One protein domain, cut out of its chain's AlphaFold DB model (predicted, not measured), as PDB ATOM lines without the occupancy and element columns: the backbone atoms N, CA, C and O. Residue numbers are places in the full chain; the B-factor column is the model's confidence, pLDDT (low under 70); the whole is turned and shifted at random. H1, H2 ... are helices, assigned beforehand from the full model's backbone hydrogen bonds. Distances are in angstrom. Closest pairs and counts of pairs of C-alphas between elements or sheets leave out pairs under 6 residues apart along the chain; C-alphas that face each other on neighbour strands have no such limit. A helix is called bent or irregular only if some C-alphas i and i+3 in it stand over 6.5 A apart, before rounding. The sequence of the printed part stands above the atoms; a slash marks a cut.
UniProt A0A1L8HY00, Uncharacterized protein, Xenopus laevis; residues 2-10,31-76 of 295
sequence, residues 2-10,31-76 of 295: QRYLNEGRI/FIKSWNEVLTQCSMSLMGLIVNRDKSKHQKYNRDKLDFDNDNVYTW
ATOM      1  N   GLN A   2     142.781 201.381 228.136       86.56
ATOM      2  CA  GLN A   2     142.102 202.347 229.030       86.56
ATOM      3  C   GLN A   2     140.617 202.597 228.726       86.56
ATOM      4  O   GLN A   2     139.824 202.658 229.654       86.56
ATOM      5  N   ARG A   3     140.226 202.672 227.445       92.94
ATOM      6  CA  ARG A   3     138.809 202.821 227.057       92.94
ATOM      7  C   ARG A   3     137.924 201.695 227.612       92.94
ATOM      8  O   ARG A   3     136.858 201.964 228.137       92.94
ATOM      9  N   TYR A   4     138.420 200.456 227.591       90.44
ATOM     10  CA  TYR A   4     137.704 199.286 228.107       90.44
ATOM     11  C   TYR A   4     137.476 199.355 229.622       90.44
ATOM     12  O   TYR A   4     136.372 199.079 230.074       90.44
ATOM     13  N   LEU A   5     138.481 199.790 230.394       89.00
ATOM     14  CA  LEU A   5     138.335 200.004 231.839       89.00
ATOM     15  C   LEU A   5     137.302 201.092 232.154       89.00
ATOM     16  O   LEU A   5     136.470 200.891 233.031       89.00
ATOM     17  N   ASN A   6     137.328 202.207 231.418       92.62
ATOM     18  CA  ASN A   6     136.383 203.309 231.622       92.62
ATOM     19  C   ASN A   6     134.937 202.905 231.296       92.62
ATOM     20  O   ASN A   6     134.007 203.386 231.929       92.62
ATOM     21  N   GLU A   7     134.752 202.014 230.321       95.44
ATOM     22  CA  GLU A   7     133.443 201.475 229.934       95.44
ATOM     23  C   GLU A   7     133.015 200.254 230.770       95.44
ATOM     24  O   GLU A   7     131.947 199.697 230.524       95.44
ATOM     25  N   GLY A   8     133.844 199.780 231.710       91.06
ATOM     26  CA  GLY A   8     133.580 198.549 232.463       91.06
ATOM     27  C   GLY A   8     133.510 197.288 231.586       91.06
ATOM     28  O   GLY A   8     132.872 196.304 231.955       91.06
ATOM     29  N   ARG A   9     134.130 197.303 230.400       92.88
ATOM     30  CA  ARG A   9     134.110 196.193 229.435       92.88
ATOM     31  C   ARG A   9     135.403 195.389 229.501       92.88
ATOM     32  O   ARG A   9     136.490 195.950 229.563       92.88
ATOM     33  N   ILE A  10     135.300 194.065 229.380       92.06
ATOM     34  CA  ILE A  10     136.462 193.165 229.308       92.06
ATOM     35  C   ILE A  10     136.674 192.708 227.848       92.06
ATOM     36  O   ILE A  10     135.758 192.099 227.269       92.06
ATOM     37  N   PHE A  31     124.704 180.948 242.563       94.56
ATOM     38  CA  PHE A  31     126.100 180.534 242.576       94.56
ATOM     39  C   PHE A  31     126.802 180.863 241.253       94.56
ATOM     40  O   PHE A  31     127.872 181.472 241.251       94.56
ATOM     41  N   ILE A  32     126.197 180.531 240.107       92.62
ATOM     42  CA  ILE A  32     126.796 180.813 238.789       92.62
ATOM     43  C   ILE A  32     126.996 182.322 238.591       92.62
ATOM     44  O   ILE A  32     128.025 182.759 238.063       92.62
ATOM     45  N   LYS A  33     126.033 183.136 239.026       94.88
ATOM     46  CA  LYS A  33     126.117 184.595 238.957       94.88
ATOM     47  C   LYS A  33     127.260 185.134 239.818       94.88
ATOM     48  O   LYS A  33     128.089 185.880 239.296       94.88
ATOM     49  N   SER A  34     127.345 184.724 241.085       96.12
ATOM     50  CA  SER A  34     128.421 185.161 241.989       96.12
ATOM     51  C   SER A  34     129.805 184.695 241.514       96.12
ATOM     52  O   SER A  34     130.763 185.468 241.533       96.12
ATOM     53  N   TRP A  35     129.912 183.478 240.974       94.75
ATOM     54  CA  TRP A  35     131.139 182.960 240.364       94.75
ATOM     55  C   TRP A  35     131.612 183.825 239.189       94.75
ATOM     56  O   TRP A  35     132.775 184.233 239.126       94.75
ATOM     57  N   ASN A  36     130.705 184.151 238.265       93.31
ATOM     58  CA  ASN A  36     131.020 185.005 237.120       93.31
ATOM     59  C   ASN A  36     131.392 186.432 237.540       93.31
ATOM     60  O   ASN A  36     132.238 187.061 236.898       93.31
ATOM     61  N   GLU A  37     130.802 186.942 238.619       96.19
ATOM     62  CA  GLU A  37     131.162 188.237 239.186       96.19
ATOM     63  C   GLU A  37     132.602 188.243 239.713       96.19
ATOM     64  O   GLU A  37     133.382 189.125 239.347       96.19
ATOM     65  N   VAL A  38     133.007 187.216 240.468       96.88
ATOM     66  CA  VAL A  38     134.394 187.067 240.943       96.88
ATOM     67  C   VAL A  38     135.375 186.991 239.768       96.88
ATOM     68  O   VAL A  38     136.380 187.705 239.752       96.88
ATOM     69  N   LEU A  39     135.073 186.193 238.738       95.19
ATOM     70  CA  LEU A  39     135.916 186.110 237.538       95.19
ATOM     71  C   LEU A  39     136.032 187.459 236.814       95.19
ATOM     72  O   LEU A  39     137.120 187.840 236.374       95.19
ATOM     73  N   THR A  40     134.928 188.202 236.731       94.38
ATOM     74  CA  THR A  40     134.888 189.551 236.152       94.38
ATOM     75  C   THR A  40     135.786 190.505 236.941       94.38
ATOM     76  O   THR A  40     136.604 191.209 236.340       94.38
ATOM     77  N   GLN A  41     135.714 190.490 238.275       95.19
ATOM     78  CA  GLN A  41     136.574 191.302 239.142       95.19
ATOM     79  C   GLN A  41     138.058 190.948 238.970       95.19
ATOM     80  O   GLN A  41     138.894 191.845 238.827       95.19
ATOM     81  N   CYS A  42     138.400 189.658 238.898       96.12
ATOM     82  CA  CYS A  42     139.767 189.211 238.626       96.12
ATOM     83  C   CYS A  42     140.283 189.719 237.269       96.12
ATOM     84  O   CYS A  42     141.380 190.278 237.199       96.12
ATOM     85  N   SER A  43     139.492 189.582 236.197       94.69
ATOM     86  CA  SER A  43     139.845 190.091 234.864       94.69
ATOM     87  C   SER A  43     140.030 191.615 234.848       94.69
ATOM     88  O   SER A  43     140.961 192.116 234.214       94.69
ATOM     89  N   MET A  44     139.187 192.366 235.566       92.12
ATOM     90  CA  MET A  44     139.314 193.824 235.698       92.12
ATOM     91  C   MET A  44     140.589 194.223 236.450       92.12
ATOM     92  O   MET A  44     141.324 195.103 235.995       92.12
ATOM     93  N   SER A  45     140.894 193.542 237.559       95.81
ATOM     94  CA  SER A  45     142.121 193.762 238.330       95.81
ATOM     95  C   SER A  45     143.372 193.497 237.484       95.81
ATOM     96  O   SER A  45     144.277 194.333 237.412       95.81
ATOM     97  N   LEU A  46     143.380 192.391 236.730       94.31
ATOM     98  CA  LEU A  46     144.467 192.054 235.811       94.31
ATOM     99  C   LEU A  46     144.662 193.125 234.727       94.31
ATOM    100  O   LEU A  46     145.794 193.534 234.457       94.31
ATOM    101  N   MET A  47     143.577 193.632 234.133       94.38
ATOM    102  CA  MET A  47     143.653 194.756 233.192       94.38
ATOM    103  C   MET A  47     144.252 196.008 233.832       94.38
ATOM    104  O   MET A  47     145.091 196.665 233.210       94.38
ATOM    105  N   GLY A  48     143.854 196.329 235.066       95.06
ATOM    106  CA  GLY A  48     144.415 197.444 235.828       95.06
ATOM    107  C   GLY A  48     145.931 197.329 235.990       95.06
ATOM    108  O   GLY A  48     146.657 198.290 235.723       95.06
ATOM    109  N   LEU A  49     146.428 196.135 236.326       96.31
ATOM    110  CA  LEU A  49     147.865 195.862 236.441       96.31
ATOM    111  C   LEU A  49     148.609 196.065 235.115       96.31
ATOM    112  O   LEU A  49     149.673 196.689 235.099       96.31
ATOM    113  N   ILE A  50     148.053 195.588 233.997       94.81
ATOM    114  CA  ILE A  50     148.680 195.747 232.676       94.81
ATOM    115  C   ILE A  50     148.745 197.229 232.287       94.81
ATOM    116  O   ILE A  50     149.805 197.711 231.888       94.81
ATOM    117  N   VAL A  51     147.648 197.974 232.464       95.69
ATOM    118  CA  VAL A  51     147.610 199.416 232.173       95.69
ATOM    119  C   VAL A  51     148.622 200.179 233.023       95.69
ATOM    120  O   VAL A  51     149.318 201.047 232.503       95.69
ATOM    121  N   ASN A  52     148.745 199.855 234.310       96.31
ATOM    122  CA  ASN A  52     149.719 200.504 235.188       96.31
ATOM    123  C   ASN A  52     151.161 200.211 234.762       96.31
ATOM    124  O   ASN A  52     151.976 201.129 234.689       96.31
ATOM    125  N   ARG A  53     151.469 198.962 234.399       96.31
ATOM    126  CA  ARG A  53     152.788 198.593 233.871       96.31
ATOM    127  C   ARG A  53     153.130 199.382 232.606       96.31
ATOM    128  O   ARG A  53     154.253 199.872 232.470       96.31
ATOM    129  N   ASP A  54     152.181 199.496 231.683       94.88
ATOM    130  CA  ASP A  54     152.402 200.172 230.406       94.88
ATOM    131  C   ASP A  54     152.513 201.694 230.589       94.88
ATOM    132  O   ASP A  54     153.370 202.317 229.962       94.88
ATOM    133  N   LYS A  55     151.758 202.287 231.528       95.50
ATOM    134  CA  LYS A  55     151.929 203.690 231.945       95.50
ATOM    135  C   LYS A  55     153.337 203.963 232.467       95.50
ATOM    136  O   LYS A  55     153.953 204.924 232.022       95.50
ATOM    137  N   SER A  56     153.873 203.119 233.350       95.69
ATOM    138  CA  SER A  56     155.232 203.303 233.881       95.69
ATOM    139  C   SER A  56     156.296 203.205 232.787       95.69
ATOM    140  O   SER A  56     157.232 204.002 232.750       95.69
ATOM    141  N   LYS A  57     156.144 202.260 231.847       95.75
ATOM    142  CA  LYS A  57     157.033 202.157 230.679       95.75
ATOM    143  C   LYS A  57     156.940 203.391 229.786       95.75
ATOM    144  O   LYS A  57     157.968 203.889 229.343       95.75
ATOM    145  N   HIS A  58     155.730 203.889 229.548       95.38
ATOM    146  CA  HIS A  58     155.504 205.076 228.734       95.38
ATOM    147  C   HIS A  58     156.057 206.345 229.398       95.38
ATOM    148  O   HIS A  58     156.698 207.149 228.736       95.38
ATOM    149  N   GLN A  59     155.899 206.495 230.716       95.88
ATOM    150  CA  GLN A  59     156.520 207.579 231.481       95.88
ATOM    151  C   GLN A  59     158.045 207.530 231.396       95.88
ATOM    152  O   GLN A  59     158.672 208.555 231.140       95.88
ATOM    153  N   LYS A  60     158.639 206.339 231.556       94.94
ATOM    154  CA  LYS A  60     160.080 206.152 231.378       94.94
ATOM    155  C   LYS A  60     160.509 206.551 229.965       94.94
ATOM    156  O   LYS A  60     161.447 207.318 229.825       94.94
ATOM    157  N   TYR A  61     159.796 206.085 228.944       97.00
ATOM    158  CA  TYR A  61     160.071 206.443 227.554       97.00
ATOM    159  C   TYR A  61     159.986 207.956 227.317       97.00
ATOM    160  O   TYR A  61     160.885 208.513 226.705       97.00
ATOM    161  N   ASN A  62     158.958 208.635 227.832       96.62
ATOM    162  CA  ASN A  62     158.810 210.083 227.669       96.62
ATOM    163  C   ASN A  62     159.932 210.858 228.367       96.62
ATOM    164  O   ASN A  62     160.416 211.845 227.824       96.62
ATOM    165  N   ARG A  63     160.362 210.398 229.546       94.94
ATOM    166  CA  ARG A  63     161.519 210.964 230.239       94.94
ATOM    167  C   ARG A  63     162.798 210.750 229.433       94.94
ATOM    168  O   ARG A  63     163.499 211.710 229.161       94.94
ATOM    169  N   ASP A  64     163.063 209.516 229.014       93.88
ATOM    170  CA  ASP A  64     164.264 209.174 228.252       93.88
ATOM    171  C   ASP A  64     164.278 209.914 226.888       93.88
ATOM    172  O   ASP A  64     165.332 210.335 226.419       93.88
ATOM    173  N   LYS A  65     163.106 210.144 226.277       96.00
ATOM    174  CA  LYS A  65     162.937 210.970 225.073       96.00
ATOM    175  C   LYS A  65     163.272 212.442 225.337       96.00
ATOM    176  O   LYS A  65     164.022 213.028 224.571       96.00
ATOM    177  N   LEU A  66     162.760 213.025 226.422       96.38
ATOM    178  CA  LEU A  66     163.099 214.397 226.817       96.38
ATOM    179  C   LEU A  66     164.591 214.552 227.125       96.38
ATOM    180  O   LEU A  66     165.179 215.575 226.787       96.38
ATOM    181  N   ASP A  67     165.212 213.552 227.750       94.19
ATOM    182  CA  ASP A  67     166.654 213.561 227.996       94.19
ATOM    183  C   ASP A  67     167.442 213.532 226.680       94.19
ATOM    184  O   ASP A  67     168.473 214.194 226.570       94.19
ATOM    185  N   PHE A  68     166.956 212.799 225.675       93.44
ATOM    186  CA  PHE A  68     167.550 212.768 224.339       93.44
ATOM    187  C   PHE A  68     167.404 214.109 223.615       93.44
ATOM    188  O   PHE A  68     168.399 214.647 223.139       93.44
ATOM    189  N   ASP A  69     166.198 214.682 223.598       94.69
ATOM    190  CA  ASP A  69     165.912 215.947 222.906       94.69
ATOM    191  C   ASP A  69     166.691 217.135 223.510       94.69
ATOM    192  O   ASP A  69     167.049 218.071 222.800       94.69
ATOM    193  N   ASN A  70     166.995 217.086 224.813       95.94
ATOM    194  CA  ASN A  70     167.786 218.106 225.514       95.94
ATOM    195  C   ASN A  70     169.300 217.810 225.551       95.94
ATOM    196  O   ASN A  70     170.024 218.477 226.286       95.94
ATOM    197  N   ASP A  71     169.777 216.792 224.828       91.94
ATOM    198  CA  ASP A  71     171.180 216.337 224.818       91.94
ATOM    199  C   ASP A  71     171.735 215.958 226.218       91.94
ATOM    200  O   ASP A  71     172.942 215.901 226.478       91.94
ATOM    201  N   ASN A  72     170.834 215.634 227.152       89.88
ATOM    202  CA  ASN A  72     171.152 215.189 228.510       89.88
ATOM    203  C   ASN A  72     171.577 213.713 228.564       89.88
ATOM    204  O   ASN A  72     172.123 213.268 229.572       89.88
ATOM    205  N   VAL A  73     171.386 212.939 227.491       85.88
ATOM    206  CA  VAL A  73     171.778 211.515 227.426       85.88
ATOM    207  C   VAL A  73     173.269 211.311 227.721       85.88
ATOM    208  O   VAL A  73     173.658 210.307 228.322       85.88
ATOM    209  N   TYR A  74     174.115 212.286 227.382       70.25
ATOM    210  CA  TYR A  74     175.561 212.208 227.596       70.25
ATOM    211  C   TYR A  74     176.029 212.766 228.947       70.25
ATOM    212  O   TYR A  74     177.188 212.567 229.331       70.25
ATOM    213  N   THR A  75     175.162 213.429 229.720       74.44
ATOM    214  CA  THR A  75     175.552 213.999 231.022       74.44
ATOM    215  C   THR A  75     175.601 212.948 232.135       74.44
ATOM    216  O   THR A  75     176.337 213.128 233.105       74.44
ATOM    217  N   TRP A  76     174.973 211.777 231.958       68.75
ATOM    218  CA  TRP A  76     175.023 210.660 232.920       68.75
ATOM    219  C   TRP A  76     176.436 210.104 233.161       68.75
ATOM    220  O   TRP A  76     176.698 209.458 234.183       68.75
TER     221      TRP A  76
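Overview. This is residues 2 to 10 and 31 to 76 of the 295 residues of an uncharacterized protein of Xenopus laevis (UniProt A0A1L8HY00). One long helix, H2, makes nearly the whole length of a thin rod, with the short helix H1 packed on one side of it near its middle and the short helix H3 at its far end, where the link after H2 turns away. H1 and H3 lie well away from each other, and much of H2 stands free. The printed part has 55 residues with three named helices, H1, H2 and H3 in chain order, no named strand, and the class is all helix. It is extended, with a radius of gyration of the C-alphas of 18.5 A and spans of 61 by 20 by 8 A.

Along the chain. H2 holds residues 31 to 69 and is 56.8 A long from C-alpha 31 at (126.100, 180.534, 242.576) to C-alpha 69 at (165.912, 215.947, 222.906). H1 holds residues 2 to 6, 6.4 A from first to last C-alpha, and begins with C-alpha 2 at (142.102, 202.347, 229.030). H3 holds residues 72 to 76, 7.4 A from first to last C-alpha, and ends with C-alpha 76 at (175.023, 210.660, 232.920). H3 is neither bent nor irregular, but only just: C-alphas 73 and 76 are 6.4 A apart.

Arrangement. H2 touches H1 with residues 44 to 51 alone; their closest C-alphas, those of Val 51 and Gln 2, are 7.0 A apart. H2 and H3 are close but not clearly touching, and their closest C-alphas, those of Asp 67 and Val 73, are 5.5 A apart. H1 and H3 are apart. In H1 and H2 every O i to N i+4 pair is within hydrogen-bond range; in H3 0 of 1 is, beside 1 of 2 O i to N i+3 pairs.

Size, cuts and confidence. The two C-alphas farthest apart, those of Phe 31 and Thr 75, are 60.8 A apart. Residues 31 to 39 and 53 to 63, which belong to H2, stand free. Residues 11 to 30 are not printed, and C-alphas 10 and 31 are 21.0 A apart across this cut, which lies in the link from H1 to H2. The link from H2 to H3 is tight, with 2 residues. The mean pLDDT of the printed part is 92.9, and residue 76 is under 70.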